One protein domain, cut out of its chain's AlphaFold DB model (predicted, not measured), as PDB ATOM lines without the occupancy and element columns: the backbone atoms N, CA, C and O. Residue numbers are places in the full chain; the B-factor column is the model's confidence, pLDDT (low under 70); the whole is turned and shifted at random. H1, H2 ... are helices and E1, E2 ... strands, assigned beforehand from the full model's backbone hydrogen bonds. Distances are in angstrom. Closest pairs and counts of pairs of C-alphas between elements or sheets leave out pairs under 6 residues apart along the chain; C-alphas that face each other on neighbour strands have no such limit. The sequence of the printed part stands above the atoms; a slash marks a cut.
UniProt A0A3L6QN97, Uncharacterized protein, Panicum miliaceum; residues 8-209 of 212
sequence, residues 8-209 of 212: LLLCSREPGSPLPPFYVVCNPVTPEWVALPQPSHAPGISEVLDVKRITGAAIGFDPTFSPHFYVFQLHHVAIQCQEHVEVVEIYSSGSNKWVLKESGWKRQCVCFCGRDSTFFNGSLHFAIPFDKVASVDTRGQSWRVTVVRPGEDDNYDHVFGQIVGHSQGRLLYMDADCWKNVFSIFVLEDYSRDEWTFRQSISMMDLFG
ATOM      1  N   LEU A   8      -7.302  10.507  21.524       93.25
ATOM      2  CA  LEU A   8      -8.030  10.963  22.700       93.25
ATOM      3  C   LEU A   8      -9.292  10.125  22.867       93.25
ATOM      4  O   LEU A   8     -10.132  10.065  21.971       93.25
ATOM      5  N   LEU A   9      -9.435   9.509  24.033       91.75
ATOM      6  CA  LEU A   9     -10.578   8.688  24.397       91.75
ATOM      7  C   LEU A   9     -11.346   9.368  25.528       91.75
ATOM      8  O   LEU A   9     -10.765   9.731  26.551       91.75
ATOM      9  N   LEU A  10     -12.658   9.517  25.340       89.56
ATOM     10  CA  LEU A  10     -13.589   9.939  26.382       89.56
ATOM     11  C   LEU A  10     -14.129   8.691  27.086       89.56
ATOM     12  O   LEU A  10     -14.771   7.846  26.459       89.56
ATOM     13  N   CYS A  11     -13.880   8.569  28.385       86.81
ATOM     14  CA  CYS A  11     -14.358   7.443  29.176       86.81
ATOM     15  C   CYS A  11     -15.822   7.649  29.581       86.81
ATOM     16  O   CYS A  11     -16.187   8.670  30.166       86.81
ATOM     17  N   SER A  12     -16.663   6.651  29.308       75.00
ATOM     18  CA  SER A  12     -18.021   6.595  29.841       75.00
ATOM     19  C   SER A  12     -18.017   6.002  31.250       75.00
ATOM     20  O   SER A  12     -17.190   5.164  31.610       75.00
ATOM     21  N   ARG A  13     -18.949   6.469  32.078       71.44
ATOM     22  CA  ARG A  13     -19.107   5.994  33.452       71.44
ATOM     23  C   ARG A  13     -20.035   4.785  33.499       71.44
ATOM     24  O   ARG A  13     -21.169   4.868  33.030       71.44
ATOM     25  N   GLU A  14     -19.621   3.742  34.212       62.59
ATOM     26  CA  GLU A  14     -20.538   2.714  34.712       62.59
ATOM     27  C   GLU A  14     -21.096   3.098  36.100       62.59
ATOM     28  O   GLU A  14     -20.349   3.609  36.951       62.59
ATOM     29  N   PRO A  15     -22.397   2.884  36.377       54.88
ATOM     30  CA  PRO A  15     -22.977   3.145  37.694       54.88
ATOM     31  C   PRO A  15     -22.276   2.343  38.805       54.88
ATOM     32  O   PRO A  15     -22.163   1.128  38.713       54.88
ATOM     33  N   GLY A  16     -21.845   3.013  39.883       62.19
ATOM     34  CA  GLY A  16     -21.265   2.364  41.072       62.19
ATOM     35  C   GLY A  16     -19.738   2.210  41.087       62.19
ATOM     36  O   GLY A  16     -19.197   1.755  42.091       62.19
ATOM     37  N   SER A  17     -19.035   2.622  40.027       66.75
ATOM     38  CA  SER A  17     -17.564   2.641  39.976       66.75
ATOM     39  C   SER A  17     -16.960   3.920  40.599       66.75
ATOM     40  O   SER A  17     -17.640   4.955  40.648       66.75
ATOM     41  N   PRO A  18     -15.696   3.887  41.084       68.81
ATOM     42  CA  PRO A  18     -14.943   5.100  41.416       68.81
ATOM     43  C   PRO A  18     -14.925   6.047  40.216       68.81
ATOM     44  O   PRO A  18     -14.870   5.565  39.091       68.81
ATOM     45  N   LEU A  19     -14.955   7.367  40.441       71.69
ATOM     46  CA  LEU A  19     -14.966   8.361  39.359       71.69
ATOM     47  C   LEU A  19     -13.781   8.117  38.402       71.69
ATOM     48  O   LEU A  19     -12.642   8.397  38.793       71.69
ATOM     49  N   PRO A  20     -14.016   7.594  37.181       81.81
ATOM     50  CA  PRO A  20     -12.932   7.353  36.244       81.81
ATOM     51  C   PRO A  20     -12.381   8.695  35.741       81.81
ATOM     52  O   PRO A  20     -13.098   9.705  35.776       81.81
ATOM     53  N   PRO A  21     -11.124   8.741  35.261       87.88
ATOM     54  CA  PRO A  21     -10.648   9.898  34.511       87.88
ATOM     55  C   PRO A  21     -11.573  10.121  33.311       87.88
ATOM     56  O   PRO A  21     -11.968   9.158  32.658       87.88
ATOM     57  N   PHE A  22     -11.927  11.371  33.010       92.06
ATOM     58  CA  PHE A  22     -12.753  11.632  31.830       92.06
ATOM     59  C   PHE A  22     -12.002  11.371  30.527       92.06
ATOM     60  O   PHE A  22     -12.584  10.836  29.588       92.06
ATOM     61  N   TYR A  23     -10.714  11.711  30.479       94.50
ATOM     62  CA  TYR A  23      -9.901  11.574  29.279       94.50
ATOM     63  C   TYR A  23      -8.724  10.637  29.486       94.50
ATOM     64  O   TYR A  23      -7.995  10.727  30.480       94.50
ATOM     65  N   VAL A  24      -8.503   9.799  28.482       94.50
ATOM     66  CA  VAL A  24      -7.296   8.995  28.324       94.50
ATOM     67  C   VAL A  24      -6.681   9.335  26.976       94.50
ATOM     68  O   VAL A  24      -7.380   9.398  25.967       94.50
ATOM     69  N   VAL A  25      -5.370   9.551  26.961       94.56
ATOM     70  CA  VAL A  25      -4.599   9.677  25.724       94.56
ATOM     71  C   VAL A  25      -3.793   8.406  25.539       94.56
ATOM     72  O   VAL A  25      -3.111   7.977  26.469       94.56
ATOM     73  N   CYS A  26      -3.869   7.796  24.362       93.62
ATOM     74  CA  CYS A  26      -3.085   6.610  24.041       93.62
ATOM     75  C   CYS A  26      -2.328   6.774  22.728       93.62
ATOM     76  O   CYS A  26      -2.748   7.489  21.818       93.62
ATOM     77  N   ASN A  27      -1.194   6.091  22.644       90.75
ATOM     78  CA  ASN A  27      -0.499   5.878  21.388       90.75
ATOM     79  C   ASN A  27      -1.049   4.572  20.788       90.75
ATOM     80  O   ASN A  27      -0.949   3.541  21.438       90.75
ATOM     81  N   PRO A  28      -1.649   4.560  19.587       86.88
ATOM     82  CA  PRO A  28      -2.197   3.334  19.008       86.88
ATOM     83  C   PRO A  28      -1.115   2.337  18.564       86.88
ATOM     84  O   PRO A  28      -1.414   1.167  18.335       86.88
ATOM     85  N   VAL A  29       0.137   2.785  18.427       87.88
ATOM     86  CA  VAL A  29       1.273   1.968  17.975       87.88
ATOM     87  C   VAL A  29       2.026   1.338  19.153       87.88
ATOM     88  O   VAL A  29       2.698   0.321  18.977       87.88
ATOM     89  N   THR A  30       1.915   1.900  20.361       86.12
ATOM     90  CA  THR A  30       2.554   1.378  21.583       86.12
ATOM     91  C   THR A  30       1.494   1.013  22.630       86.12
ATOM     92  O   THR A  30       0.379   1.510  22.582       86.12
ATOM     93  N   PRO A  31       1.775   0.150  23.620       84.19
ATOM     94  CA  PRO A  31       0.816  -0.141  24.694       84.19
ATOM     95  C   PRO A  31       0.706   0.995  25.734       84.19
ATOM     96  O   PRO A  31       0.263   0.768  26.861       84.19
ATOM     97  N   GLU A  32       1.152   2.206  25.399       89.25
ATOM     98  CA  GLU A  32       1.240   3.331  26.322       89.25
ATOM     99  C   GLU A  32      -0.047   4.153  26.308       89.25
ATOM    100  O   GLU A  32      -0.569   4.554  25.263       89.25
ATOM    101  N   TRP A  33      -0.542   4.445  27.504       91.25
ATOM    102  CA  TRP A  33      -1.697   5.299  27.720       91.25
ATOM    103  C   TRP A  33      -1.506   6.114  28.994       91.25
ATOM    104  O   TRP A  33      -0.818   5.701  29.929       91.25
ATOM    105  N   VAL A  34      -2.122   7.290  29.027       93.75
ATOM    106  CA  VAL A  34      -2.075   8.202  30.164       93.75
ATOM    107  C   VAL A  34      -3.475   8.708  30.474       93.75
ATOM    108  O   VAL A  34      -4.169   9.252  29.616       93.75
ATOM    109  N   ALA A  35      -3.894   8.514  31.722       94.56
ATOM    110  CA  ALA A  35      -5.099   9.129  32.255       94.56
ATOM    111  C   ALA A  35      -4.818  10.594  32.592       94.56
ATOM    112  O   ALA A  35      -3.841  10.902  33.280       94.56
ATOM    113  N   LEU A  36      -5.678  11.496  32.125       95.81
ATOM    114  CA  LEU A  36      -5.539  12.918  32.417       95.81
ATOM    115  C   LEU A  36      -6.164  13.252  33.781       95.81
ATOM    116  O   LEU A  36      -7.133  12.604  34.192       95.81
ATOM    117  N   PRO A  37      -5.653  14.276  34.495       95.06
ATOM    118  CA  PRO A  37      -6.368  14.838  35.635       95.06
ATOM    119  C   PRO A  37      -7.751  15.342  35.202       95.06
ATOM    120  O   PRO A  37      -7.971  15.632  34.026       95.06
ATOM    121  N   GLN A  38      -8.680  15.476  36.147       93.06
ATOM    122  CA  GLN A  38     -10.021  15.962  35.829       93.06
ATOM    123  C   GLN A  38      -9.975  17.456  35.434       93.06
ATOM    124  O   GLN A  38      -9.362  18.239  36.169       93.06
ATOM    125  N   PRO A  39     -10.598  17.870  34.314       93.88
ATOM    126  CA  PRO A  39     -10.919  19.273  34.062       93.88
ATOM    127  C   PRO A  39     -11.898  19.812  35.116       93.88
ATOM    128  O   PRO A  39     -12.537  19.053  35.852       93.88
ATOM    129  N   SER A  40     -12.021  21.134  35.189       92.56
ATOM    130  CA  SER A  40     -12.948  21.796  36.113       92.56
ATOM    131  C   SER A  40     -14.415  21.560  35.744       92.56
ATOM    132  O   SER A  40     -15.251  21.410  36.637       92.56
ATOM    133  N   HIS A  41     -14.721  21.450  34.452       89.69
ATOM    134  CA  HIS A  41     -16.046  21.099  33.959       89.69
ATOM    135  C   HIS A  41     -16.070  19.663  33.440       89.69
ATOM    136  O   HIS A  41     -15.233  19.253  32.631       89.69
ATOM    137  N   ALA A  42     -17.074  18.901  33.872       89.56
ATOM    138  CA  ALA A  42     -17.290  17.551  33.376       89.56
ATOM    139  C   ALA A  42     -17.705  17.581  31.892       89.56
ATOM    140  O   ALA A  42     -18.613  18.341  31.538       89.56
ATOM    141  N   PRO A  43     -17.093  16.753  31.030       90.00
ATOM    142  CA  PRO A  43     -17.516  16.635  29.650       90.00
ATOM    143  C   PRO A  43     -18.872  15.953  29.538       90.00
ATOM    144  O   PRO A  43     -19.247  15.101  30.347       90.00
ATOM    145  N   GLY A  44     -19.591  16.308  28.483       87.06
ATOM    146  CA  GLY A  44     -20.886  15.737  28.159       87.06
ATOM    147  C   GLY A  44     -21.872  16.788  27.683       87.06
ATOM    148  O   GLY A  44     -21.496  17.881  27.248       87.06
ATOM    149  N   ILE A  45     -23.147  16.413  27.757       85.88
ATOM    150  CA  ILE A  45     -24.283  17.233  27.348       85.88
ATOM    151  C   ILE A  45     -25.182  17.438  28.566       85.88
ATOM    152  O   ILE A  45     -25.496  16.485  29.278       85.88
ATOM    153  N   SER A  46     -25.602  18.676  28.796       84.75
ATOM    154  CA  SER A  46     -26.574  19.039  29.828       84.75
ATOM    155  C   SER A  46     -27.584  20.015  29.243       84.75
ATOM    156  O   SER A  46     -27.204  20.927  28.519       84.75
ATOM    157  N   GLU A  47     -28.863  19.838  29.548       84.19
ATOM    158  CA  GLU A  47     -29.933  20.697  29.047       84.19
ATOM    159  C   GLU A  47     -30.811  21.140  30.215       84.19
ATOM    160  O   GLU A  47     -31.338  20.311  30.960       84.19
ATOM    161  N   VAL A  48     -30.907  22.455  30.421       81.25
ATOM    162  CA  VAL A  48     -31.679  23.061  31.513       81.25
ATOM    163  C   VAL A  48     -32.390  24.294  30.976       81.25
ATOM    164  O   VAL A  48     -31.720  25.217  30.523       81.25
ATOM    165  N   LEU A  49     -33.725  24.332  31.081       77.69
ATOM    166  CA  LEU A  49     -34.552  25.504  30.745       77.69
ATOM    167  C   LEU A  49     -34.196  26.104  29.366       77.69
ATOM    168  O   LEU A  49     -33.823  27.271  29.276       77.69
ATOM    169  N   ASP A  50     -34.248  25.276  28.318       79.44
ATOM    170  CA  ASP A  50     -33.925  25.614  26.917       79.44
ATOM    171  C   ASP A  50     -32.473  26.051  26.648       79.44
ATOM    172  O   ASP A  50     -32.140  26.502  25.550       79.44
ATOM    173  N   VAL A  51     -31.578  25.889  27.627       81.88
ATOM    174  CA  VAL A  51     -30.137  26.099  27.463       81.88
ATOM    175  C   VAL A  51     -29.444  24.746  27.393       81.88
ATOM    176  O   VAL A  51     -29.319  24.041  28.401       81.88
ATOM    177  N   LYS A  52     -28.945  24.402  26.204       86.69
ATOM    178  CA  LYS A  52     -28.159  23.188  25.980       86.69
ATOM    179  C   LYS A  52     -26.674  23.515  26.083       86.69
ATOM    180  O   LYS A  52     -26.164  24.375  25.374       86.69
ATOM    181  N   ARG A  53     -25.973  22.814  26.967       86.88
ATOM    182  CA  ARG A  53     -24.521  22.864  27.135       86.88
ATOM    183  C   ARG A  53     -23.908  21.608  26.559       86.88
ATOM    184  O   ARG A  53     -24.353  20.506  26.877       86.88
ATOM    185  N   ILE A  54     -22.900  21.779  25.718       87.25
ATOM    186  CA  ILE A  54     -22.212  20.685  25.036       87.25
ATOM    187  C   ILE A  54     -20.721  20.870  25.257       87.25
ATOM    188  O   ILE A  54     -20.216  21.990  25.270       87.25
ATOM    189  N   THR A  55     -20.020  19.763  25.442       89.31
ATOM    190  CA  THR A  55     -18.565  19.765  25.513       89.31
ATOM    191  C   THR A  55     -18.003  18.983  24.337       89.31
ATOM    192  O   THR A  55     -18.345  17.812  24.163       89.31
ATOM    193  N   GLY A  56     -17.146  19.622  23.546       90.12
ATOM    194  CA  GLY A  56     -16.350  18.978  22.504       90.12
ATOM    195  C   GLY A  56     -14.883  18.964  22.914       90.12
ATOM    196  O   GLY A  56     -14.413  19.917  23.533       90.12
ATOM    197  N   ALA A  57     -14.143  17.909  22.569       93.50
ATOM    198  CA  ALA A  57     -12.714  17.852  22.850       93.50
ATOM    199  C   ALA A  57     -11.896  17.396  21.644       93.50
ATOM    200  O   ALA A  57     -12.341  16.549  20.872       93.50
ATOM    201  N   ALA A  58     -10.691  17.946  21.517       94.62
ATOM    202  CA  ALA A  58      -9.703  17.528  20.530       94.62
ATOM    203  C   ALA A  58      -8.302  17.487  21.138       94.62
ATOM    204  O   ALA A  58      -7.974  18.240  22.059       94.62
ATOM    205  N   ILE A  59      -7.469  16.602  20.595       94.62
ATOM    206  CA  ILE A  59      -6.054  16.503  20.935       94.62
ATOM    207  C   ILE A  59      -5.217  17.268  19.918       94.62
ATOM    208  O   ILE A  59      -5.454  17.198  18.715       94.62
ATOM    209  N   GLY A  60      -4.222  17.992  20.416       94.69
ATOM    210  CA  GLY A  60      -3.199  18.628  19.608       94.69
ATOM    211  C   GLY A  60      -1.830  18.068  19.931       94.69
ATOM    212  O   GLY A  60      -1.373  18.149  21.071       94.69
ATOM    213  N   PHE A  61      -1.170  17.504  18.927       93.81
ATOM    214  CA  PHE A  61       0.187  17.007  19.054       93.81
ATOM    215  C   PHE A  61       0.945  17.227  17.751       93.81
ATOM    216  O   PHE A  61       0.544  16.745  16.697       93.81
ATOM    217  N   ASP A  62       2.039  17.972  17.848       91.88
ATOM    218  CA  ASP A  62       2.992  18.171  16.765       91.88
ATOM    219  C   ASP A  62       4.396  18.184  17.384       91.88
ATOM    220  O   ASP A  62       4.772  19.179  18.016       91.88
ATOM    221  N   PRO A  63       5.181  17.103  17.221       89.25
ATOM    222  CA  PRO A  63       6.507  16.995  17.819       89.25
ATOM    223  C   PRO A  63       7.502  18.024  17.266       89.25
ATOM    224  O   PRO A  63       8.535  18.255  17.892       89.25
ATOM    225  N   THR A  64       7.220  18.647  16.115       89.25
ATOM    226  CA  THR A  64       8.058  19.725  15.567       89.25
ATOM    227  C   THR A  64       7.818  21.058  16.274       89.25
ATOM    228  O   THR A  64       8.732  21.877  16.366       89.25
ATOM    229  N   PHE A  65       6.617  21.252  16.826       90.12
ATOM    230  CA  PHE A  65       6.252  22.420  17.620       90.12
ATOM    231  C   PHE A  65       6.621  22.252  19.101       90.12
ATOM    232  O   PHE A  65       7.174  23.161  19.719       90.12
ATOM    233  N   SER A  66       6.294  21.100  19.693       92.38
ATOM    234  CA  SER A  66       6.499  20.820  21.117       92.38
ATOM    235  C   SER A  66       6.554  19.311  21.362       92.38
ATOM    236  O   SER A  66       5.757  18.576  20.783       92.38
ATOM    237  N   PRO A  67       7.411  18.812  22.274       91.88
ATOM    238  CA  PRO A  67       7.383  17.401  22.668       91.88
ATOM    239  C   PRO A  67       6.127  17.037  23.480       91.88
ATOM    240  O   PRO A  67       5.899  15.866  23.779       91.88
ATOM    241  N   HIS A  68       5.331  18.029  23.882       94.88
ATOM    242  CA  HIS A  68       4.124  17.846  24.672       94.88
ATOM    243  C   HIS A  68       2.882  17.804  23.786       94.88
ATOM    244  O   HIS A  68       2.787  18.522  22.791       94.88
ATOM    245  N   PHE A  69       1.902  17.007  24.201       95.69
ATOM    246  CA  PHE A  69       0.562  17.049  23.639       95.69
ATOM    247  C   PHE A  69      -0.337  17.938  24.497       95.69
ATOM    248  O   PHE A  69      -0.081  18.190  25.683       95.69
ATOM    249  N   TYR A  70      -1.415  18.386  23.874       97.38
ATOM    250  CA  TYR A  70      -2.401  19.276  24.451       97.38
ATOM    251  C   TYR A  70      -3.788  18.694  24.230       97.38
ATOM    252  O   TYR A  70      -4.033  18.048  23.213       97.38
ATOM    253  N   VAL A  71      -4.702  18.919  25.167       97.25
ATOM    254  CA  VAL A  71      -6.119  18.589  24.975       97.25
ATOM    255  C   VAL A  71      -6.924  19.852  25.168       97.25
ATOM    256  O   VAL A  71      -6.766  20.544  26.170       97.25
ATOM    257  N   PHE A  72      -7.767  20.152  24.193       96.81
ATOM    258  CA  PHE A  72      -8.646  21.306  24.188       96.81
ATOM    259  C   PHE A  72     -10.056  20.804  24.443       96.81
ATOM    260  O   PHE A  72     -10.584  20.050  23.632       96.81
ATOM    261  N   GLN A  73     -10.648  21.210  25.561       95.75
ATOM    262  CA  GLN A  73     -12.044  20.970  25.890       95.75
ATOM    263  C   GLN A  73     -12.809  22.285  25.721       95.75
ATOM    264  O   GLN A  73     -12.602  23.233  26.477       95.75
ATOM    265  N   LEU A  74     -13.669  22.356  24.711       93.69
ATOM    266  CA  LEU A  74     -14.469  23.533  24.390       93.69
ATOM    267  C   LEU A  74     -15.859  23.377  25.006       93.69
ATOM    268  O   LEU A  74     -16.521  22.354  24.813       93.69
ATOM    269  N   HIS A  75     -16.295  24.398  25.740       90.88
ATOM    270  CA  HIS A  75     -17.616  24.453  26.355       90.88
ATOM    271  C   HIS A  75     -18.539  25.350  25.556       90.88
ATOM    272  O   HIS A  75     -18.380  26.572  25.520       90.88
ATOM    273  N   HIS A  76     -19.529  24.708  24.957       86.44
ATOM    274  CA  HIS A  76     -20.534  25.320  24.120       86.44
ATOM    275  C   HIS A  76     -21.799  25.566  24.913       86.44
ATOM    276  O   HIS A  76     -22.227  24.722  25.708       86.44
ATOM    277  N   VAL A  77     -22.440  26.688  24.625       86.31
ATOM    278  CA  VAL A  77     -23.804  26.957  25.047       86.31
ATOM    279  C   VAL A  77     -24.623  27.269  23.808       86.31
ATOM    280  O   VAL A  77     -24.253  28.115  23.003       86.31
ATOM    281  N   ALA A  78     -25.731  26.554  23.657       82.38
ATOM    282  CA  ALA A  78     -26.719  26.811  22.631       82.38
ATOM    283  C   ALA A  78     -27.904  27.562  23.250       82.38
ATOM    284  O   ALA A  78     -28.577  27.043  24.145       82.38
ATOM    285  N   ILE A  79     -28.145  28.783  22.770       75.25
ATOM    286  CA  ILE A  79     -29.276  29.639  23.148       75.25
ATOM    287  C   ILE A  79     -29.995  30.031  21.859       75.25
ATOM    288  O   ILE A  79     -29.369  30.569  20.954       75.25
ATOM    289  N   GLN A  80     -31.304  29.774  21.763       70.00
ATOM    290  CA  GLN A  80     -32.117  30.174  20.598       70.00
ATOM    291  C   GLN A  80     -31.510  29.739  19.245       70.00
ATOM    292  O   GLN A  80     -31.462  30.515  18.294       70.00
ATOM    293  N   CYS A  81     -31.015  28.497  19.167       67.81
ATOM    294  CA  CYS A  81     -30.356  27.919  17.983       67.81
ATOM    295  C   CYS A  81     -29.007  28.554  17.584       67.81
ATOM    296  O   CYS A  81     -28.462  28.188  16.546       67.81
ATOM    297  N   GLN A  82     -28.440  29.451  18.396       73.50
ATOM    298  CA  GLN A  82     -27.067  29.928  18.240       73.50
ATOM    299  C   GLN A  82     -26.156  29.215  19.230       73.50
ATOM    300  O   GLN A  82     -26.449  29.187  20.423       73.50
ATOM    301  N   GLU A  83     -25.064  28.646  18.729       80.88
ATOM    302  CA  GLU A  83     -24.056  27.968  19.539       80.88
ATOM    303  C   GLU A  83     -22.828  28.863  19.683       80.88
ATOM    304  O   GLU A  83     -22.271  29.330  18.689       80.88
ATOM    305  N   HIS A  84     -22.403  29.117  20.915       84.94
ATOM    306  CA  HIS A  84     -21.189  29.873  21.200       84.94
ATOM    307  C   HIS A  84     -20.304  29.118  22.183       84.94
ATOM    308  O   HIS A  84     -20.787  28.478  23.115       84.94
ATOM    309  N   VAL A  85     -18.989  29.228  22.000       89.31
ATOM    310  CA  VAL A  85     -18.024  28.746  22.993       89.31
ATOM    311  C   VAL A  85     -17.865  29.814  24.067       89.31
ATOM    312  O   VAL A  85     -17.449  30.931  23.758       89.31
ATOM    313  N   GLU A  86     -18.182  29.481  25.317       90.62
ATOM    314  CA  GLU A  86     -18.001  30.384  26.464       90.62
ATOM    315  C   GLU A  86     -16.587  30.294  27.027       90.62
ATOM    316  O   GLU A  86     -15.949  31.312  27.300       90.62
ATOM    317  N   VAL A  87     -16.083  29.071  27.173       93.00
ATOM    318  CA  VAL A  87     -14.777  28.799  27.771       93.00
ATOM    319  C   VAL A  87     -14.090  27.632  27.073       93.00
ATOM    320  O   VAL A  87     -14.732  26.739  26.519       93.00
ATOM    321  N   VAL A  88     -12.763  27.635  27.130       95.25
ATOM    322  CA  VAL A  88     -11.913  26.533  26.682       95.25
ATOM    323  C   VAL A  88     -11.005  26.128  27.834       95.25
ATOM    324  O   VAL A  88     -10.285  26.957  28.393       95.25
ATOM    325  N   GLU A  89     -11.035  24.852  28.195       97.06
ATOM    326  CA  GLU A  89     -10.065  24.255  29.105       97.06
ATOM    327  C   GLU A  89      -8.960  23.584  28.303       97.06
ATOM    328  O   GLU A  89      -9.215  22.718  27.469       97.06
ATOM    329  N   ILE A  90      -7.718  23.990  28.559       98.00
ATOM    330  CA  ILE A  90      -6.556  23.506  27.820       98.00
ATOM    331  C   ILE A  90      -5.653  22.733  28.773       98.00
ATOM    332  O   ILE A  90      -5.107  23.293  29.724       98.00
ATOM    333  N   TYR A  91      -5.497  21.439  28.518       98.19
ATOM    334  CA  TYR A  91      -4.511  20.590  29.170       98.19
ATOM    335  C   TYR A  91      -3.173  20.675  28.444       98.19
ATOM    336  O   TYR A  91      -3.131  20.648  27.215       98.19
ATOM    337  N   SER A  92      -2.073  20.683  29.197       97.44
ATOM    338  CA  SER A  92      -0.730  20.452  28.658       97.44
ATOM    339  C   SER A  92      -0.052  19.300  29.385       97.44
ATOM    340  O   SER A  92       0.045  19.316  30.618       97.44
ATOM    341  N   SER A  93       0.489  18.340  28.628       96.62
ATOM    342  CA  SER A  93       1.230  17.218  29.211       96.62
ATOM    343  C   SER A  93       2.545  17.645  29.874       96.62
ATOM    344  O   SER A  93       3.007  16.977  30.793       96.62
ATOM    345  N   GLY A  94       3.114  18.792  29.486       96.19
ATOM    346  CA  GLY A  94       4.333  19.329  30.097       96.19
ATOM    347  C   GLY A  94       4.127  19.865  31.514       96.19
ATOM    348  O   GLY A  94       4.993  19.701  32.369       96.19
ATOM    349  N   SER A  95       2.970  20.474  31.794       96.19
ATOM    350  CA  SER A  95       2.627  20.957  33.140       96.19
ATOM    351  C   SER A  95       1.720  20.010  33.922       96.19
ATOM    352  O   SER A  95       1.503  20.241  35.111       96.19
ATOM    353  N   ASN A  96       1.158  18.998  33.255       96.00
ATOM    354  CA  ASN A  96       0.137  18.087  33.770       96.00
ATOM    355  C   ASN A  96      -1.041  18.816  34.445       96.00
ATOM    356  O   ASN A  96      -1.477  18.467  35.542       96.00
ATOM    357  N   LYS A  97      -1.514  19.897  33.816       96.44
ATOM    358  CA  LYS A  97      -2.542  20.791  34.366       96.44
ATOM    359  C   LYS A  97      -3.483  21.263  33.271       96.44
ATOM    360  O   LYS A  97      -3.039  21.495  32.148       96.44
ATOM    361  N   TRP A  98      -4.740  21.452  33.654       97.69
ATOM    362  CA  TRP A  98      -5.741  22.180  32.884       97.69
ATOM    363  C   TRP A  98      -5.674  23.666  33.215       97.69
ATOM    364  O   TRP A  98      -5.465  24.051  34.369       97.69
ATOM    365  N   VAL A  99      -5.867  24.501  32.201       97.38
ATOM    366  CA  VAL A  99      -6.029  25.944  32.350       97.38
ATOM    367  C   VAL A  99      -7.336  26.342  31.681       97.38
ATOM    368  O   VAL A  99      -7.494  26.164  30.477       97.38
ATOM    369  N   LEU A 100      -8.258  26.889  32.470       97.00
ATOM    370  CA  LEU A 100      -9.512  27.458  31.987       97.00
ATOM    371  C   LEU A 100      -9.260  28.852  31.400       97.00
ATOM    372  O   LEU A 100      -8.591  29.687  32.019       97.00
ATOM    373  N   LYS A 101      -9.811  29.105  30.214       96.56
ATOM    374  CA  LYS A 101      -9.758  30.395  29.530       96.56
ATOM    375  C   LYS A 101     -11.135  30.779  29.021       96.56
ATOM    376  O   LYS A 101     -11.817  29.966  28.408       96.56
ATOM    377  N   GLU A 102     -11.518  32.028  29.251       94.44
ATOM    378  CA  GLU A 102     -12.685  32.609  28.594       94.44
ATOM    379  C   GLU A 102     -12.434  32.706  27.090       94.44
ATOM    380  O   GLU A 102     -11.317  32.988  26.646       94.44
ATOM    381  N   SER A 103     -13.481  32.440  26.317       91.62
ATOM    382  CA  SER A 103     -13.426  32.479  24.865       91.62
ATOM    383  C   SER A 103     -13.072  33.876  24.365       91.62
ATOM    384  O   SER A 103     -13.771  34.856  24.630       91.62
ATOM    385  N   GLY A 104     -11.991  33.964  23.590       91.06
ATOM    386  CA  GLY A 104     -11.616  35.183  22.875       91.06
ATOM    387  C   GLY A 104     -12.369  35.376  21.553       91.06
ATOM    388  O   GLY A 104     -12.232  36.424  20.914       91.06
ATOM    389  N   TRP A 105     -13.171  34.395  21.119       88.81
ATOM    390  CA  TRP A 105     -13.976  34.502  19.903       88.81
ATOM    391  C   TRP A 105     -15.191  35.406  20.163       88.81
ATOM    392  O   TRP A 105     -16.159  35.022  20.812       88.81
ATOM    393  N   LYS A 106     -15.139  36.649  19.668       70.75
ATOM    394  CA  LYS A 106     -16.171  37.684  19.881       70.75
ATOM    395  C   LYS A 106     -17.556  37.248  19.372       70.75
ATOM    396  O   LYS A 106     -17.841  37.465  18.200       70.75
ATOM    397  N   ARG A 107     -18.412  36.683  20.242       66.75
ATOM    398  CA  ARG A 107     -19.821  36.281  19.972       66.75
ATOM    399  C   ARG A 107     -20.043  35.635  18.597       66.75
ATOM    400  O   ARG A 107     -21.067  35.855  17.958       66.75
ATOM    401  N   GLN A 108     -19.060  34.884  18.118       69.25
ATOM    402  CA  GLN A 108     -19.196  34.190  16.850       69.25
ATOM    403  C   GLN A 108     -19.973  32.903  17.078       69.25
ATOM    404  O   GLN A 108     -19.822  32.271  18.125       69.25
ATOM    405  N   CYS A 109     -20.793  32.528  16.097       72.44
ATOM    406  CA  CYS A 109     -21.396  31.208  16.092       72.44
ATOM    407  C   CYS A 109     -20.269  30.189  15.910       72.44
ATOM    408  O   CYS A 109     -19.546  30.236  14.914       72.44
ATOM    409  N   VAL A 110     -20.090  29.319  16.896       72.31
ATOM    410  CA  VAL A 110     -19.054  28.295  16.909       72.31
ATOM    411  C   VAL A 110     -19.710  26.965  17.239       72.31
ATOM    412  O   VAL A 110     -20.133  26.740  18.371       72.31
ATOM    413  N   CYS A 111     -19.743  26.078  16.250       71.75
ATOM    414  CA  CYS A 111     -20.175  24.698  16.409       71.75
ATOM    415  C   CYS A 111     -18.939  23.802  16.325       71.75
ATOM    416  O   CYS A 111     -18.275  23.772  15.292       71.75
ATOM    417  N   PHE A 112     -18.586  23.121  17.418       73.81
ATOM    418  CA  PHE A 112     -17.419  22.239  17.441       73.81
ATOM    419  C   PHE A 112     -17.739  20.902  18.100       73.81
ATOM    420  O   PHE A 112     -18.138  20.811  19.257       73.81
ATOM    421  N   CYS A 113     -17.471  19.838  17.347       64.69
ATOM    422  CA  CYS A 113     -17.713  18.457  17.758       64.69
ATOM    423  C   CYS A 113     -16.410  17.672  17.993       64.69
ATOM    424  O   CYS A 113     -16.457  16.457  18.186       64.69
ATOM    425  N   GLY A 114     -15.241  18.318  17.894       64.06
ATOM    426  CA  GLY A 114     -13.918  17.678  17.979       64.06
ATOM    427  C   GLY A 114     -13.448  16.945  16.717       64.06
ATOM    428  O   GLY A 114     -12.246  16.780  16.530       64.06
ATOM    429  N   ARG A 115     -14.369  16.530  15.837       68.75
ATOM    430  CA  ARG A 115     -14.074  15.658  14.683       68.75
ATOM    431  C   ARG A 115     -13.375  16.370  13.525       68.75
ATOM    432  O   ARG A 115     -12.454  15.807  12.950       68.75
ATOM    433  N   ASP A 116     -13.760  17.610  13.248       79.88
ATOM    434  CA  ASP A 116     -13.298  18.365  12.074       79.88
ATOM    435  C   ASP A 116     -12.254  19.411  12.473       79.88
ATOM    436  O   ASP A 116     -12.358  20.603  12.170       79.88
ATOM    437  N   SER A 117     -11.266  18.954  13.247       90.50
ATOM    438  CA  SER A 117     -10.226  19.802  13.810       90.50
ATOM    439  C   SER A 117      -8.833  19.268  13.533       90.50
ATOM    440  O   SER A 117      -8.614  18.069  13.371       90.50
ATOM    441  N   THR A 118      -7.869  20.178  13.485       93.25
ATOM    442  CA  THR A 118      -6.470  19.840  13.264       93.25
ATOM    443  C   THR A 118      -5.573  20.710  14.127       93.25
ATOM    444  O   THR A 118      -5.868  21.878  14.379       93.25
ATOM    445  N   PHE A 119      -4.461  20.147  14.589       94.56
ATOM    446  CA  PHE A 119      -3.446  20.899  15.309       94.56
ATOM    447  C   PHE A 119      -2.316  21.255  14.359       94.56
ATOM    448  O   PHE A 119      -1.695  20.375  13.768       94.56
ATOM    449  N   PHE A 120      -2.079  22.550  14.193       93.56
ATOM    450  CA  PHE A 120      -1.091  23.050  13.255       93.56
ATOM    451  C   PHE A 120      -0.526  24.387  13.733       93.56
ATOM    452  O   PHE A 120      -1.275  25.279  14.149       93.56
ATOM    453  N   ASN A 121       0.799  24.532  13.652       92.25
ATOM    454  CA  ASN A 121       1.521  25.744  14.047       92.25
ATOM    455  C   ASN A 121       1.199  26.202  15.487       92.25
ATOM    456  O   ASN A 121       0.966  27.381  15.746       92.25
ATOM    457  N   GLY A 122       1.125  25.249  16.424       94.44
ATOM    458  CA  GLY A 122       0.905  25.540  17.843       94.44
ATOM    459  C   GLY A 122      -0.525  25.899  18.246       94.44
ATOM    460  O   GLY A 122      -0.742  26.317  19.388       94.44
ATOM    461  N   SER A 123      -1.485  25.725  17.339       96.12
ATOM    462  CA  SER A 123      -2.889  26.066  17.557       96.12
ATOM    463  C   SER A 123      -3.812  24.948  17.099       96.12
ATOM    464  O   SER A 123      -3.525  24.244  16.127       96.12
ATOM    465  N   LEU A 124      -4.941  24.806  17.790       95.94
ATOM    466  CA  LEU A 124      -6.068  24.023  17.303       95.94
ATOM    467  C   LEU A 124      -6.827  24.858  16.271       95.94
ATOM    468  O   LEU A 124      -7.144  26.011  16.550       95.94
ATOM    469  N   HIS A 125      -7.135  24.266  15.121       94.62
ATOM    470  CA  HIS A 125      -7.941  24.844  14.046       94.62
ATOM    471  C   HIS A 125      -9.167  23.981  13.802       94.62
ATOM    472  O   HIS A 125      -9.062  22.757  13.826       94.62
ATOM    473  N   PHE A 126     -10.309  24.600  13.534       92.19
ATOM    474  CA  PHE A 126     -11.537  23.893  13.179       92.19
ATOM    475  C   PHE A 126     -12.466  24.800  12.371       92.19
ATOM    476  O   PHE A 126     -12.405  26.032  12.480       92.19
ATOM    477  N   ALA A 127     -13.306  24.188  11.541       88.88
ATOM    478  CA  ALA A 127     -14.298  24.913  10.761       88.88
ATOM    479  C   ALA A 127     -15.397  25.454  11.680       88.88
ATOM    480  O   ALA A 127     -15.811  24.793  12.632       88.88
ATOM    481  N   ILE A 128     -15.870  26.657  11.377       85.12
ATOM    482  CA  ILE A 128     -17.075  27.240  11.965       85.12
ATOM    483  C   ILE A 128     -17.991  27.713  10.826       85.12
ATOM    484  O   ILE A 128     -17.514  27.891   9.701       85.12
ATOM    485  N   PRO A 129     -19.288  27.954  11.095       80.56
ATOM    486  CA  PRO A 129     -20.223  28.408  10.071       80.56
ATOM    487  C   PRO A 129     -19.752  29.655   9.306       80.56
ATOM    488  O   PRO A 129     -19.007  30.482   9.841       80.56
ATOM    489  N   PHE A 130     -20.292  29.833   8.095       79.62
ATOM    490  CA  PHE A 130     -20.015  30.965   7.197       79.62
ATOM    491  C   PHE A 130     -18.574  30.989   6.670       79.62
ATOM    492  O   PHE A 130     -17.898  32.014   6.774       79.62
ATOM    493  N   ASP A 131     -18.102  29.846   6.157       83.38
ATOM    494  CA  ASP A 131     -16.799  29.682   5.498       83.38
ATOM    495  C   ASP A 131     -15.636  30.270   6.298       83.38
ATOM    496  O   ASP A 131     -14.781  31.003   5.793       83.38
ATOM    497  N   LYS A 132     -15.632  29.973   7.598       87.38
ATOM    498  CA  LYS A 132     -14.662  30.500   8.549       87.38
ATOM    499  C   LYS A 132     -13.914  29.375   9.237       87.38
ATOM    500  O   LYS A 132     -14.434  28.289   9.483       87.38
ATOM    501  N   VAL A 133     -12.678  29.676   9.606       90.62
ATOM    502  CA  VAL A 133     -11.841  28.797  10.422       90.62
ATOM    503  C   VAL A 133     -11.485  29.530  11.700       90.62
ATOM    504  O   VAL A 133     -10.878  30.605  11.658       90.62
ATOM    505  N   ALA A 134     -11.869  28.946  12.832       92.31
ATOM    506  CA  ALA A 134     -11.475  29.414  14.148       92.31
ATOM    507  C   ALA A 134     -10.185  28.723  14.587       92.31
ATOM    508  O   ALA A 134      -9.944  27.556  14.272       92.31
ATOM    509  N   SER A 135      -9.366  29.447  15.347       94.50
ATOM    510  CA  SER A 135      -8.187  28.879  15.983       94.50
ATOM    511  C   SER A 135      -7.916  29.450  17.368       94.50
ATOM    512  O   SER A 135      -8.250  30.608  17.649       94.50
ATOM    513  N   VAL A 136      -7.308  28.621  18.216       95.75
ATOM    514  CA  VAL A 136      -6.831  28.982  19.557       95.75
ATOM    515  C   VAL A 136      -5.482  28.322  19.831       95.75
ATOM    516  O   VAL A 136      -5.280  27.145  19.521       95.75
ATOM    517  N   ASP A 137      -4.545  29.083  20.399       96.56
ATOM    518  CA  ASP A 137      -3.218  28.566  20.742       96.56
ATOM    519  C   ASP A 137      -3.223  27.675  21.999       96.56
ATOM    520  O   ASP A 137      -4.158  27.669  22.803       96.56
ATOM    521  N   THR A 138      -2.128  26.941  22.210       96.69
ATOM    522  CA  THR A 138      -1.928  26.057  23.380       96.69
ATOM    523  C   THR A 138      -1.975  26.743  24.752       96.69
ATOM    524  O   THR A 138      -1.940  26.062  25.777       96.69
ATOM    525  N   ARG A 139      -2.028  28.078  24.811       95.12
ATOM    526  CA  ARG A 139      -2.099  28.861  26.053       95.12
ATOM    527  C   ARG A 139      -3.432  29.598  26.211       95.12
ATOM    528  O   ARG A 139      -3.622  30.256  27.238       95.12
ATOM    529  N   GLY A 140      -4.325  29.516  25.223       94.75
ATOM    530  CA  GLY A 140      -5.536  30.325  25.111       94.75
ATOM    531  C   GLY A 140      -5.253  31.827  25.170       94.75
ATOM    532  O   GLY A 140      -5.971  32.563  25.850       94.75
ATOM    533  N   GLN A 141      -4.164  32.281  24.543       94.81
ATOM    534  CA  GLN A 141      -3.753  33.692  24.509       94.81
ATOM    535  C   GLN A 141      -4.065  34.351  23.164       94.81
ATOM    536  O   GLN A 141      -4.501  35.501  23.131       94.81
ATOM    537  N   SER A 142      -3.882  33.619  22.071       93.94
ATOM    538  CA  SER A 142      -4.218  34.037  20.716       93.94
ATOM    539  C   SER A 142      -5.476  33.322  20.239       93.94
ATOM    540  O   SER A 142      -5.541  32.093  20.242       93.94
ATOM    541  N   TRP A 143      -6.465  34.109  19.821       93.75
ATOM    542  CA  TRP A 143      -7.762  33.649  19.330       93.75
ATOM    543  C   TRP A 143      -8.003  34.309  17.984       93.75
ATOM    544  O   TRP A 143      -7.988  35.538  17.885       93.75
ATOM    545  N   ARG A 144      -8.195  33.509  16.939       91.88
ATOM    546  CA  ARG A 144      -8.329  34.024  15.572       91.88
ATOM    547  C   ARG A 144      -9.523  33.398  14.890       91.88
ATOM    548  O   ARG A 144      -9.828  32.234  15.137       91.88
ATOM    549  N   VAL A 145     -10.146  34.174  14.013       90.25
ATOM    550  CA  VAL A 145     -11.100  33.687  13.021       90.25
ATOM    551  C   VAL A 145     -10.664  34.239  11.681       90.25
ATOM    552  O   VAL A 145     -10.460  35.445  11.548       90.25
ATOM    553  N   THR A 146     -10.533  33.350  10.708       90.31
ATOM    554  CA  THR A 146     -10.155  33.684   9.336       90.31
ATOM    555  C   THR A 146     -11.317  33.366   8.411       90.31
ATOM    556  O   THR A 146     -12.039  32.397   8.647       90.31
ATOM    557  N   VAL A 147     -11.525  34.203   7.399       88.69
ATOM    558  CA  VAL A 147     -12.564  34.003   6.382       88.69
ATOM    559  C   VAL A 147     -11.910  33.323   5.188       88.69
ATOM    560  O   VAL A 147     -10.932  33.841   4.656       88.69
ATOM    561  N   VAL A 148     -12.439  32.173   4.780       87.81
ATOM    562  CA  VAL A 148     -11.896  31.383   3.669       87.81
ATOM    563  C   VAL A 148     -12.314  31.972   2.322       87.81
ATOM    564  O   VAL A 148     -11.501  32.032   1.401       87.81
ATOM    565  N   ARG A 149     -13.563  32.447   2.211       80.38
ATOM    566  CA  ARG A 149     -14.134  33.038   0.991       80.38
ATOM    567  C   ARG A 149     -14.644  34.462   1.238       80.38
ATOM    568  O   ARG A 149     -15.817  34.661   1.538       80.38
ATOM    569  N   PRO A 150     -13.784  35.490   1.166       65.69
ATOM    570  CA  PRO A 150     -14.235  36.864   1.335       65.69
ATOM    571  C   PRO A 150     -15.063  37.327   0.122       65.69
ATOM    572  O   PRO A 150     -14.539  37.414  -0.986       65.69
ATOM    573  N   GLY A 151     -16.331  37.691   0.342       61.53
ATOM    574  CA  GLY A 151     -17.168  38.382  -0.651       61.53
ATOM    575  C   GLY A 151     -18.114  37.509  -1.480       61.53
ATOM    576  O   GLY A 151     -18.807  38.048  -2.340       61.53
ATOM    577  N   GLU A 152     -18.181  36.202  -1.224       61.75
ATOM    578  CA  GLU A 152     -19.368  35.418  -1.581       61.75
ATOM    579  C   GLU A 152     -20.424  35.718  -0.508       61.75
ATOM    580  O   GLU A 152     -20.105  35.683   0.683       61.75
ATOM    581  N   ASP A 153     -21.629  36.144  -0.912       53.16
ATOM    582  CA  ASP A 153     -22.720  36.439   0.027       53.16
ATOM    583  C   ASP A 153     -22.880  35.260   0.999       53.16
ATOM    584  O   ASP A 153     -22.732  34.115   0.570       53.16
ATOM    585  N   ASP A 154     -23.185  35.543   2.277       54.06
ATOM    586  CA  ASP A 154     -23.484  34.567   3.345       54.06
ATOM    587  C   ASP A 154     -24.759  33.759   2.994       54.06
ATOM    588  O   ASP A 154     -25.754  33.762   3.723       54.06
ATOM    589  N   ASN A 155     -24.793  33.112   1.831       51.97
ATOM    590  CA  ASN A 155     -25.901  32.300   1.408       51.97
ATOM    591  C   ASN A 155     -25.858  31.047   2.273       51.97
ATOM    592  O   ASN A 155     -24.898  30.279   2.262       51.97
ATOM    593  N   TYR A 156     -26.912  30.871   3.060       52.31
ATOM    594  CA  TYR A 156     -27.065  29.854   4.100       52.31
ATOM    595  C   TYR A 156     -27.097  28.402   3.569       52.31
ATOM    596  O   TYR A 156     -27.412  27.477   4.314       52.31
ATOM    597  N   ASP A 157     -26.735  28.192   2.302       52.03
ATOM    598  CA  ASP A 157     -26.803  26.940   1.554       52.03
ATOM    599  C   ASP A 157     -25.436  26.228   1.490       52.03
ATOM    600  O   ASP A 157     -25.102  25.607   0.489       52.03
ATOM    601  N   HIS A 158     -24.607  26.295   2.534       54.25
ATOM    602  CA  HIS A 158     -23.387  25.472   2.659       54.25
ATOM    603  C   HIS A 158     -23.480  24.618   3.923       54.25
ATOM    604  O   HIS A 158     -22.738  24.776   4.890       54.25
ATOM    605  N   VAL A 159     -24.501  23.762   3.957       50.75
ATOM    606  CA  VAL A 159     -24.966  23.119   5.195       50.75
ATOM    607  C   VAL A 159     -24.132  21.887   5.583       50.75
ATOM    608  O   VAL A 159     -24.273  21.394   6.699       50.75
ATOM    609  N   PHE A 160     -23.223  21.380   4.738       52.16
ATOM    610  CA  PHE A 160     -22.609  20.075   5.006       52.16
ATOM    611  C   PHE A 160     -21.116  19.975   4.658       52.16
ATOM    612  O   PHE A 160     -20.706  20.265   3.547       52.16
ATOM    613  N   GLY A 161     -20.321  19.456   5.604       57.81
ATOM    614  CA  GLY A 161     -19.022  18.826   5.317       57.81
ATOM    615  C   GLY A 161     -17.799  19.743   5.280       57.81
ATOM    616  O   GLY A 161     -16.920  19.536   4.448       57.81
ATOM    617  N   GLN A 162     -17.723  20.726   6.176       78.44
ATOM    618  CA  GLN A 162     -16.568  21.618   6.278       78.44
ATOM    619  C   GLN A 162     -15.472  20.947   7.109       78.44
ATOM    620  O   GLN A 162     -15.639  20.732   8.308       78.44
ATOM    621  N   ILE A 163     -14.353  20.605   6.473       85.69
ATOM    622  CA  ILE A 163     -13.232  19.927   7.133       85.69
ATOM    623  C   ILE A 163     -12.008  20.831   7.091       85.69
ATOM    624  O   ILE A 163     -11.640  21.359   6.039       85.69
ATOM    625  N   VAL A 164     -11.342  20.961   8.237       90.94
ATOM    626  CA  VAL A 164     -10.026  21.595   8.328       90.94
ATOM    627  C   VAL A 164      -8.972  20.525   8.543       90.94
ATOM    628  O   VAL A 164      -9.073  19.696   9.445       90.94
ATOM    629  N   GLY A 165      -7.935  20.563   7.720       91.94
ATOM    630  CA  GLY A 165      -6.771  19.694   7.837       91.94
ATOM    631  C   GLY A 165      -5.494  20.477   7.592       91.94
ATOM    632  O   GLY A 165      -5.519  21.680   7.344       91.94
ATOM    633  N   HIS A 166      -4.354  19.801   7.633       91.75
ATOM    634  CA  HIS A 166      -3.106  20.391   7.176       91.75
ATOM    635  C   HIS A 166      -2.278  19.357   6.419       91.75
ATOM    636  O   HIS A 166      -2.343  18.159   6.687       91.75
ATOM    637  N   SER A 167      -1.511  19.820   5.440       90.19
ATOM    638  CA  SER A 167      -0.581  18.984   4.688       90.19
ATOM    639  C   SER A 167       0.541  19.842   4.131       90.19
ATOM    640  O   SER A 167       0.329  21.001   3.773       90.19
ATOM    641  N   GLN A 168       1.751  19.281   4.065       87.38
ATOM    642  CA  GLN A 168       2.935  19.956   3.516       87.38
ATOM    643  C   GLN A 168       3.179  21.349   4.132       87.38
ATOM    644  O   GLN A 168       3.524  22.295   3.429       87.38
ATOM    645  N   GLY A 169       2.957  21.485   5.444       88.25
ATOM    646  CA  GLY A 169       3.160  22.747   6.162       88.25
ATOM    647  C   GLY A 169       2.132  23.836   5.848       88.25
ATOM    648  O   GLY A 169       2.413  25.006   6.084       88.25
ATOM    649  N   ARG A 170       0.963  23.480   5.303       91.25
ATOM    650  CA  ARG A 170      -0.115  24.425   4.989       91.25
ATOM    651  C   ARG A 170      -1.447  23.941   5.537       91.25
ATOM    652  O   ARG A 170      -1.716  22.739   5.543       91.25
ATOM    653  N   LEU A 171      -2.273  24.889   5.974       93.88
ATOM    654  CA  LEU A 171      -3.636  24.619   6.423       93.88
ATOM    655  C   LEU A 171      -4.555  24.496   5.203       93.88
ATOM    656  O   LEU A 171      -4.445  25.263   4.245       93.88
ATOM    657  N   LEU A 172      -5.438  23.510   5.248       93.44
ATOM    658  CA  LEU A 172      -6.384  23.153   4.204       93.44
ATOM    659  C   LEU A 172      -7.796  23.317   4.747       93.44
ATOM    660  O   LEU A 172      -8.086  22.881   5.860       93.44
ATOM    661  N   TYR A 173      -8.666  23.886   3.930       91.56
ATOM    662  CA  TYR A 173     -10.098  23.925   4.168       91.56
ATOM    663  C   TYR A 173     -10.788  23.241   2.997       91.56
ATOM    664  O   TYR A 173     -10.507  23.551   1.835       91.56
ATOM    665  N   MET A 174     -11.650  22.282   3.301       89.06
ATOM    666  CA  MET A 174     -12.449  21.573   2.317       89.06
ATOM    667  C   MET A 174     -13.918  21.853   2.581       89.06
ATOM    668  O   MET A 174     -14.392  21.661   3.697       89.06
ATOM    669  N   ASP A 175     -14.608  22.267   1.530       86.00
ATOM    670  CA  ASP A 175     -16.049  22.473   1.514       86.00
ATOM    671  C   ASP A 175     -16.701  21.462   0.570       86.00
ATOM    672  O   ASP A 175     -16.232  21.265  -0.557       86.00
ATOM    673  N   ALA A 176     -17.761  20.813   1.039       81.06
ATOM    674  CA  ALA A 176     -18.502  19.805   0.300       81.06
ATOM    675  C   ALA A 176     -19.863  20.368  -0.125       81.06
ATOM    676  O   ALA A 176     -20.859  20.266   0.589       81.06
ATOM    677  N   ASP A 177     -19.931  20.913  -1.338       79.00
ATOM    678  CA  ASP A 177     -21.183  21.398  -1.906       79.00
ATOM    679  C   ASP A 177     -21.976  20.208  -2.465       79.00
ATOM    680  O   ASP A 177     -21.759  19.744  -3.592       79.00
ATOM    681  N   CYS A 178     -22.888  19.681  -1.648       70.25
ATOM    682  CA  CYS A 178     -23.729  18.541  -2.004       70.25
ATOM    683  C   CYS A 178     -24.766  18.874  -3.087       70.25
ATOM    684  O   CYS A 178     -25.184  17.977  -3.818       70.25
ATOM    685  N   TRP A 179     -25.149  20.144  -3.250       76.06
ATOM    686  CA  TRP A 179     -26.053  20.558  -4.325       76.06
ATOM    687  C   TRP A 179     -25.339  20.599  -5.670       76.06
ATOM    688  O   TRP A 179     -25.899  20.179  -6.685       76.06
ATOM    689  N   LYS A 180     -24.089  21.065  -5.684       77.56
ATOM    690  CA  LYS A 180     -23.256  21.080  -6.895       77.56
ATOM    691  C   LYS A 180     -22.523  19.762  -7.138       77.56
ATOM    692  O   LYS A 180     -21.951  19.598  -8.212       77.56
ATOM    693  N   ASN A 181     -22.562  18.818  -6.195       82.69
ATOM    694  CA  ASN A 181     -21.774  17.582  -6.211       82.69
ATOM    695  C   ASN A 181     -20.273  17.865  -6.394       82.69
ATOM    696  O   ASN A 181     -19.621  17.254  -7.243       82.69
ATOM    697  N   VAL A 182     -19.721  18.821  -5.639       84.75
ATOM    698  CA  VAL A 182     -18.322  19.258  -5.764       84.75
ATOM    699  C   VAL A 182     -17.672  19.424  -4.392       84.75
ATOM    700  O   VAL A 182     -18.243  20.039  -3.497       84.75
ATOM    701  N   PHE A 183     -16.437  18.946  -4.255       85.75
ATOM    702  CA  PHE A 183     -15.535  19.344  -3.177       85.75
ATOM    703  C   PHE A 183     -14.669  20.508  -3.630       85.75
ATOM    704  O   PHE A 183     -13.978  20.393  -4.641       85.75
ATOM    705  N   SER A 184     -14.654  21.602  -2.879       88.50
ATOM    706  CA  SER A 184     -13.762  22.735  -3.120       88.50
ATOM    707  C   SER A 184     -12.679  22.776  -2.053       88.50
ATOM    708  O   SER A 184     -12.972  22.691  -0.862       88.50
ATOM    709  N   ILE A 185     -11.423  22.898  -2.479       90.31
ATOM    710  CA  ILE A 185     -10.259  22.896  -1.593       90.31
ATOM    711  C   ILE A 185      -9.601  24.269  -1.623       90.31
ATOM    712  O   ILE A 185      -9.219  24.774  -2.683       90.31
ATOM    713  N   PHE A 186      -9.407  24.825  -0.433       92.38
ATOM    714  CA  PHE A 186      -8.722  26.083  -0.181       92.38
ATOM    715  C   PHE A 186      -7.471  25.824   0.645       92.38
ATOM    716  O   PHE A 186      -7.438  24.931   1.495       92.38
ATOM    717  N   VAL A 187      -6.434  26.613   0.392       93.38
ATOM    718  CA  VAL A 187      -5.171  26.563   1.129       93.38
ATOM    719  C   VAL A 187      -4.864  27.933   1.698       93.38
ATOM    720  O   VAL A 187      -4.937  28.934   0.988       93.38
ATOM    721  N   LEU A 188      -4.480  27.956   2.969       92.81
ATOM    722  CA  LEU A 188      -3.935  29.137   3.621       92.81
ATOM    723  C   LEU A 188      -2.455  29.275   3.236       92.81
ATOM    724  O   LEU A 188      -1.611  28.532   3.744       92.81
ATOM    725  N   GLU A 189      -2.143  30.183   2.306       86.38
ATOM    726  CA  GLU A 189      -0.774  30.372   1.793       86.38
ATOM    727  C   GLU A 189       0.084  31.201   2.749       86.38
ATOM    728  O   GLU A 189       1.246  30.873   2.985       86.38
ATOM    729  N   ASP A 190      -0.500  32.253   3.327       82.44
ATOM    730  CA  ASP A 190       0.157  33.100   4.316       82.44
ATOM    731  C   ASP A 190      -0.633  33.091   5.628       82.44
ATOM    732  O   ASP A 190      -1.636  33.786   5.805       82.44
ATOM    733  N   TYR A 191      -0.128  32.309   6.584       82.31
ATOM    734  CA  TYR A 191      -0.705  32.183   7.922       82.31
ATOM    735  C   TYR A 191      -0.706  33.505   8.714       82.31
ATOM    736  O   TYR A 191      -1.504  33.675   9.640       82.31
ATOM    737  N   SER A 192       0.194  34.439   8.386       83.56
ATOM    738  CA  SER A 192       0.295  35.741   9.055       83.56
ATOM    739  C   SER A 192      -0.698  36.767   8.509       83.56
ATOM    740  O   SER A 192      -1.105  37.666   9.243       83.56
ATOM    741  N   ARG A 193      -1.100  36.616   7.241       83.81
ATOM    742  CA  ARG A 193      -2.032  37.518   6.547       83.81
ATOM    743  C   ARG A 193      -3.453  36.986   6.439       83.81
ATOM    744  O   ARG A 193      -4.316  37.717   5.969       83.81
ATOM    745  N   ASP A 194      -3.686  35.751   6.870       86.00
ATOM    746  CA  ASP A 194      -4.982  35.081   6.752       86.00
ATOM    747  C   ASP A 194      -5.448  34.949   5.293       86.00
ATOM    748  O   ASP A 194      -6.635  35.032   4.982       86.00
ATOM    749  N   GLU A 195      -4.486  34.736   4.388       87.75
ATOM    750  CA  GLU A 195      -4.716  34.682   2.945       87.75
ATOM    751  C   GLU A 195      -5.046  33.256   2.485       87.75
ATOM    752  O   GLU A 195      -4.164  32.427   2.227       87.75
ATOM    753  N   TRP A 196      -6.344  32.978   2.387       91.31
ATOM    754  CA  TRP A 196      -6.869  31.759   1.786       91.31
ATOM    755  C   TRP A 196      -6.937  31.884   0.264       91.31
ATOM    756  O   TRP A 196      -7.421  32.877  -0.277       91.31
ATOM    757  N   THR A 197      -6.480  30.847  -0.434       91.31
ATOM    758  CA  THR A 197      -6.539  30.764  -1.895       91.31
ATOM    759  C   THR A 197      -7.278  29.509  -2.329       91.31
ATOM    760  O   THR A 197      -7.097  28.428  -1.763       91.31
ATOM    761  N   PHE A 198      -8.115  29.641  -3.356       90.81
ATOM    762  CA  PHE A 198      -8.725  28.492  -4.009       90.81
ATOM    763  C   PHE A 198      -7.646  27.675  -4.724       90.81
ATOM    764  O   PHE A 198      -6.852  28.219  -5.495       90.81
ATOM    765  N   ARG A 199      -7.618  26.362  -4.485       90.88
ATOM    766  CA  ARG A 199      -6.684  25.460  -5.165       90.88
ATOM    767  C   ARG A 199      -7.347  24.669  -6.273       90.88
ATOM    768  O   ARG A 199      -6.836  24.670  -7.387       90.88
ATOM    769  N   GLN A 200      -8.433  23.973  -5.963       89.62
ATOM    770  CA  GLN A 200      -9.115  23.122  -6.931       89.62
ATOM    771  C   GLN A 200     -10.525  22.763  -6.477       89.62
ATOM    772  O   GLN A 200     -10.836  22.797  -5.285       89.62
ATOM    773  N   SER A 201     -11.328  22.327  -7.443       89.19
ATOM    774  CA  SER A 201     -12.615  21.684  -7.222       89.19
ATOM    775  C   SER A 201     -12.589  20.283  -7.817       89.19
ATOM    776  O   SER A 201     -12.046  20.081  -8.902       89.19
ATOM    777  N   ILE A 202     -13.167  19.319  -7.110       88.44
ATOM    778  CA  ILE A 202     -13.268  17.924  -7.539       88.44
ATOM    779  C   ILE A 202     -14.747  17.560  -7.602       88.44
ATOM    780  O   ILE A 202     -15.462  17.769  -6.623       88.44
ATOM    781  N   SER A 203     -15.216  17.003  -8.720       86.50
ATOM    782  CA  SER A 203     -16.582  16.484  -8.781       86.50
ATOM    783  C   SER A 203     -16.716  15.242  -7.898       86.50
ATOM    784  O   SER A 203     -15.904  14.320  -7.969       86.50
ATOM    785  N   MET A 204     -17.778  15.181  -7.100       82.88
ATOM    786  CA  MET A 204     -18.148  13.976  -6.357       82.88
ATOM    787  C   MET A 204     -18.438  12.805  -7.304       82.88
ATOM    788  O   MET A 204     -18.163  11.664  -6.945       82.88
ATOM    789  N   MET A 205     -18.926  13.072  -8.522       83.75
ATOM    790  CA  MET A 205     -19.155  12.028  -9.526       83.75
ATOM    791  C   MET A 205     -17.842  11.431 -10.039       83.75
ATOM    792  O   MET A 205     -17.762  10.221 -10.224       83.75
ATOM    793  N   ASP A 206     -16.805  12.253 -10.218       85.12
ATOM    794  CA  ASP A 206     -15.477  11.767 -10.611       85.12
ATOM    795  C   ASP A 206     -14.840  10.916  -9.500       85.12
ATOM    796  O   ASP A 206     -14.075   9.996  -9.783       85.12
ATOM    797  N   LEU A 207     -15.157  11.215  -8.232       82.44
ATOM    798  CA  LEU A 207     -14.577  10.532  -7.076       82.44
ATOM    799  C   LEU A 207     -15.291   9.219  -6.723       82.44
ATOM    800  O   LEU A 207     -14.639   8.229  -6.396       82.44
ATOM    801  N   PHE A 208     -16.626   9.221  -6.750       82.06
ATOM    802  CA  PHE A 208     -17.455   8.118  -6.253       82.06
ATOM    803  C   PHE A 208     -18.233   7.383  -7.351       82.06
ATOM    804  O   PHE A 208     -18.813   6.331  -7.082       82.06
ATOM    805  N   GLY A 209     -18.229   7.893  -8.583       75.62
ATOM    806  CA  GLY A 209     -19.097   7.416  -9.654       75.62
ATOM    807  C   GLY A 209     -20.527   7.969  -9.552       75.62
ATOM    808  O   GLY A 209     -20.840   8.756  -8.655       75.62
TER     809      GLY A 209
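This is residues 8 to 209 of the 212 residues of an uncharacterized protein of Panicum miliaceum (UniProt A0A3L6QN97). Three antiparallel sheets stand face to face in turn along an open arc, like successive blades of part of a propeller: E4 to E8, then E9 to E12, then E13 to E16. A small sheet, E1 to E3, sits at the E4 to E8 end of the arc, and the short helix H1 lies at the other end, beyond E16. The printed part has 202 residues, with sixteen named strands, E1 to E16, then one named helix; within each sheet the strands lie in chain order, and the class is mostly strand. The whole is compact, with a radius of gyration of the C-alphas of 18.1 A, and spans 52 by 45 by 38 A.

Begin with the largest sheet, a meander, each strand the antiparallel neighbour of the one before: E4, residues 45 to 48, E5, 51 to 60, E6, 70 to 79, E7, 82 to 92, and E8, 97 to 102. It is strongly twisted and curled like part of a barrel. In the hairpin E5 and E6, find N 60 and O 70 within hydrogen-bond range at 2.8 A. The domain is a stack of sheets, sheets face to face in turn. The next is the meander of E9, residues 117 to 120, E10, 123 to 128, E11, 132 to 137, and E12, 143 to 147; its strands stand at 43 degrees to those of the first sheet. The closest C-alphas of E5 and E9 are those of Gly 60 and Phe 119, 4.9 A apart. In the hairpin E9 and E10, N 118 and O 125 are 2.9 A apart, within hydrogen-bond range. Then comes the meander of E13, residues 163 to 167, E14, 170 to 177, E15, 182 to 190, and E16, 195 to 203, its strands at 32 degrees to those of the second sheet. The closest C-alphas of E9 and E13 are those of Thr 118 and Gly 165, 5.4 A apart. H1, residues 204 to 208, only grazes this third sheet, and its one O i to N i+4 pair is within hydrogen-bond range. At the first sheet, look for the meander of E1, residues 8 to 10, E2, 23 to 26, and E3, 33 to 35; the closest C-alphas of E1 and E5 are those of Leu 8 and Ile 59, 6.1 A apart.

Find C-alpha 8, where E1 begins, at (-8.030, 10.963, 22.700). E7, the longest strand, runs 29.9 A from C-alpha 82 at (-27.067, 29.928, 18.240); E5 spans 29.0 A, E6 28.8 A, E15 25.2 A and E16 24.7 A. H1 ends at C-alpha 208, (-17.455, 8.118, -6.253).

The two C-alphas farthest apart are those of Gly 16 and Gly 151, at 55.3 A. The printed part has no cut. The long links are E1 to E2, E8 to E9 and E12 to E13. Confidence is under 70 at 23 residues, among them 14 to 18 and 150 to 161.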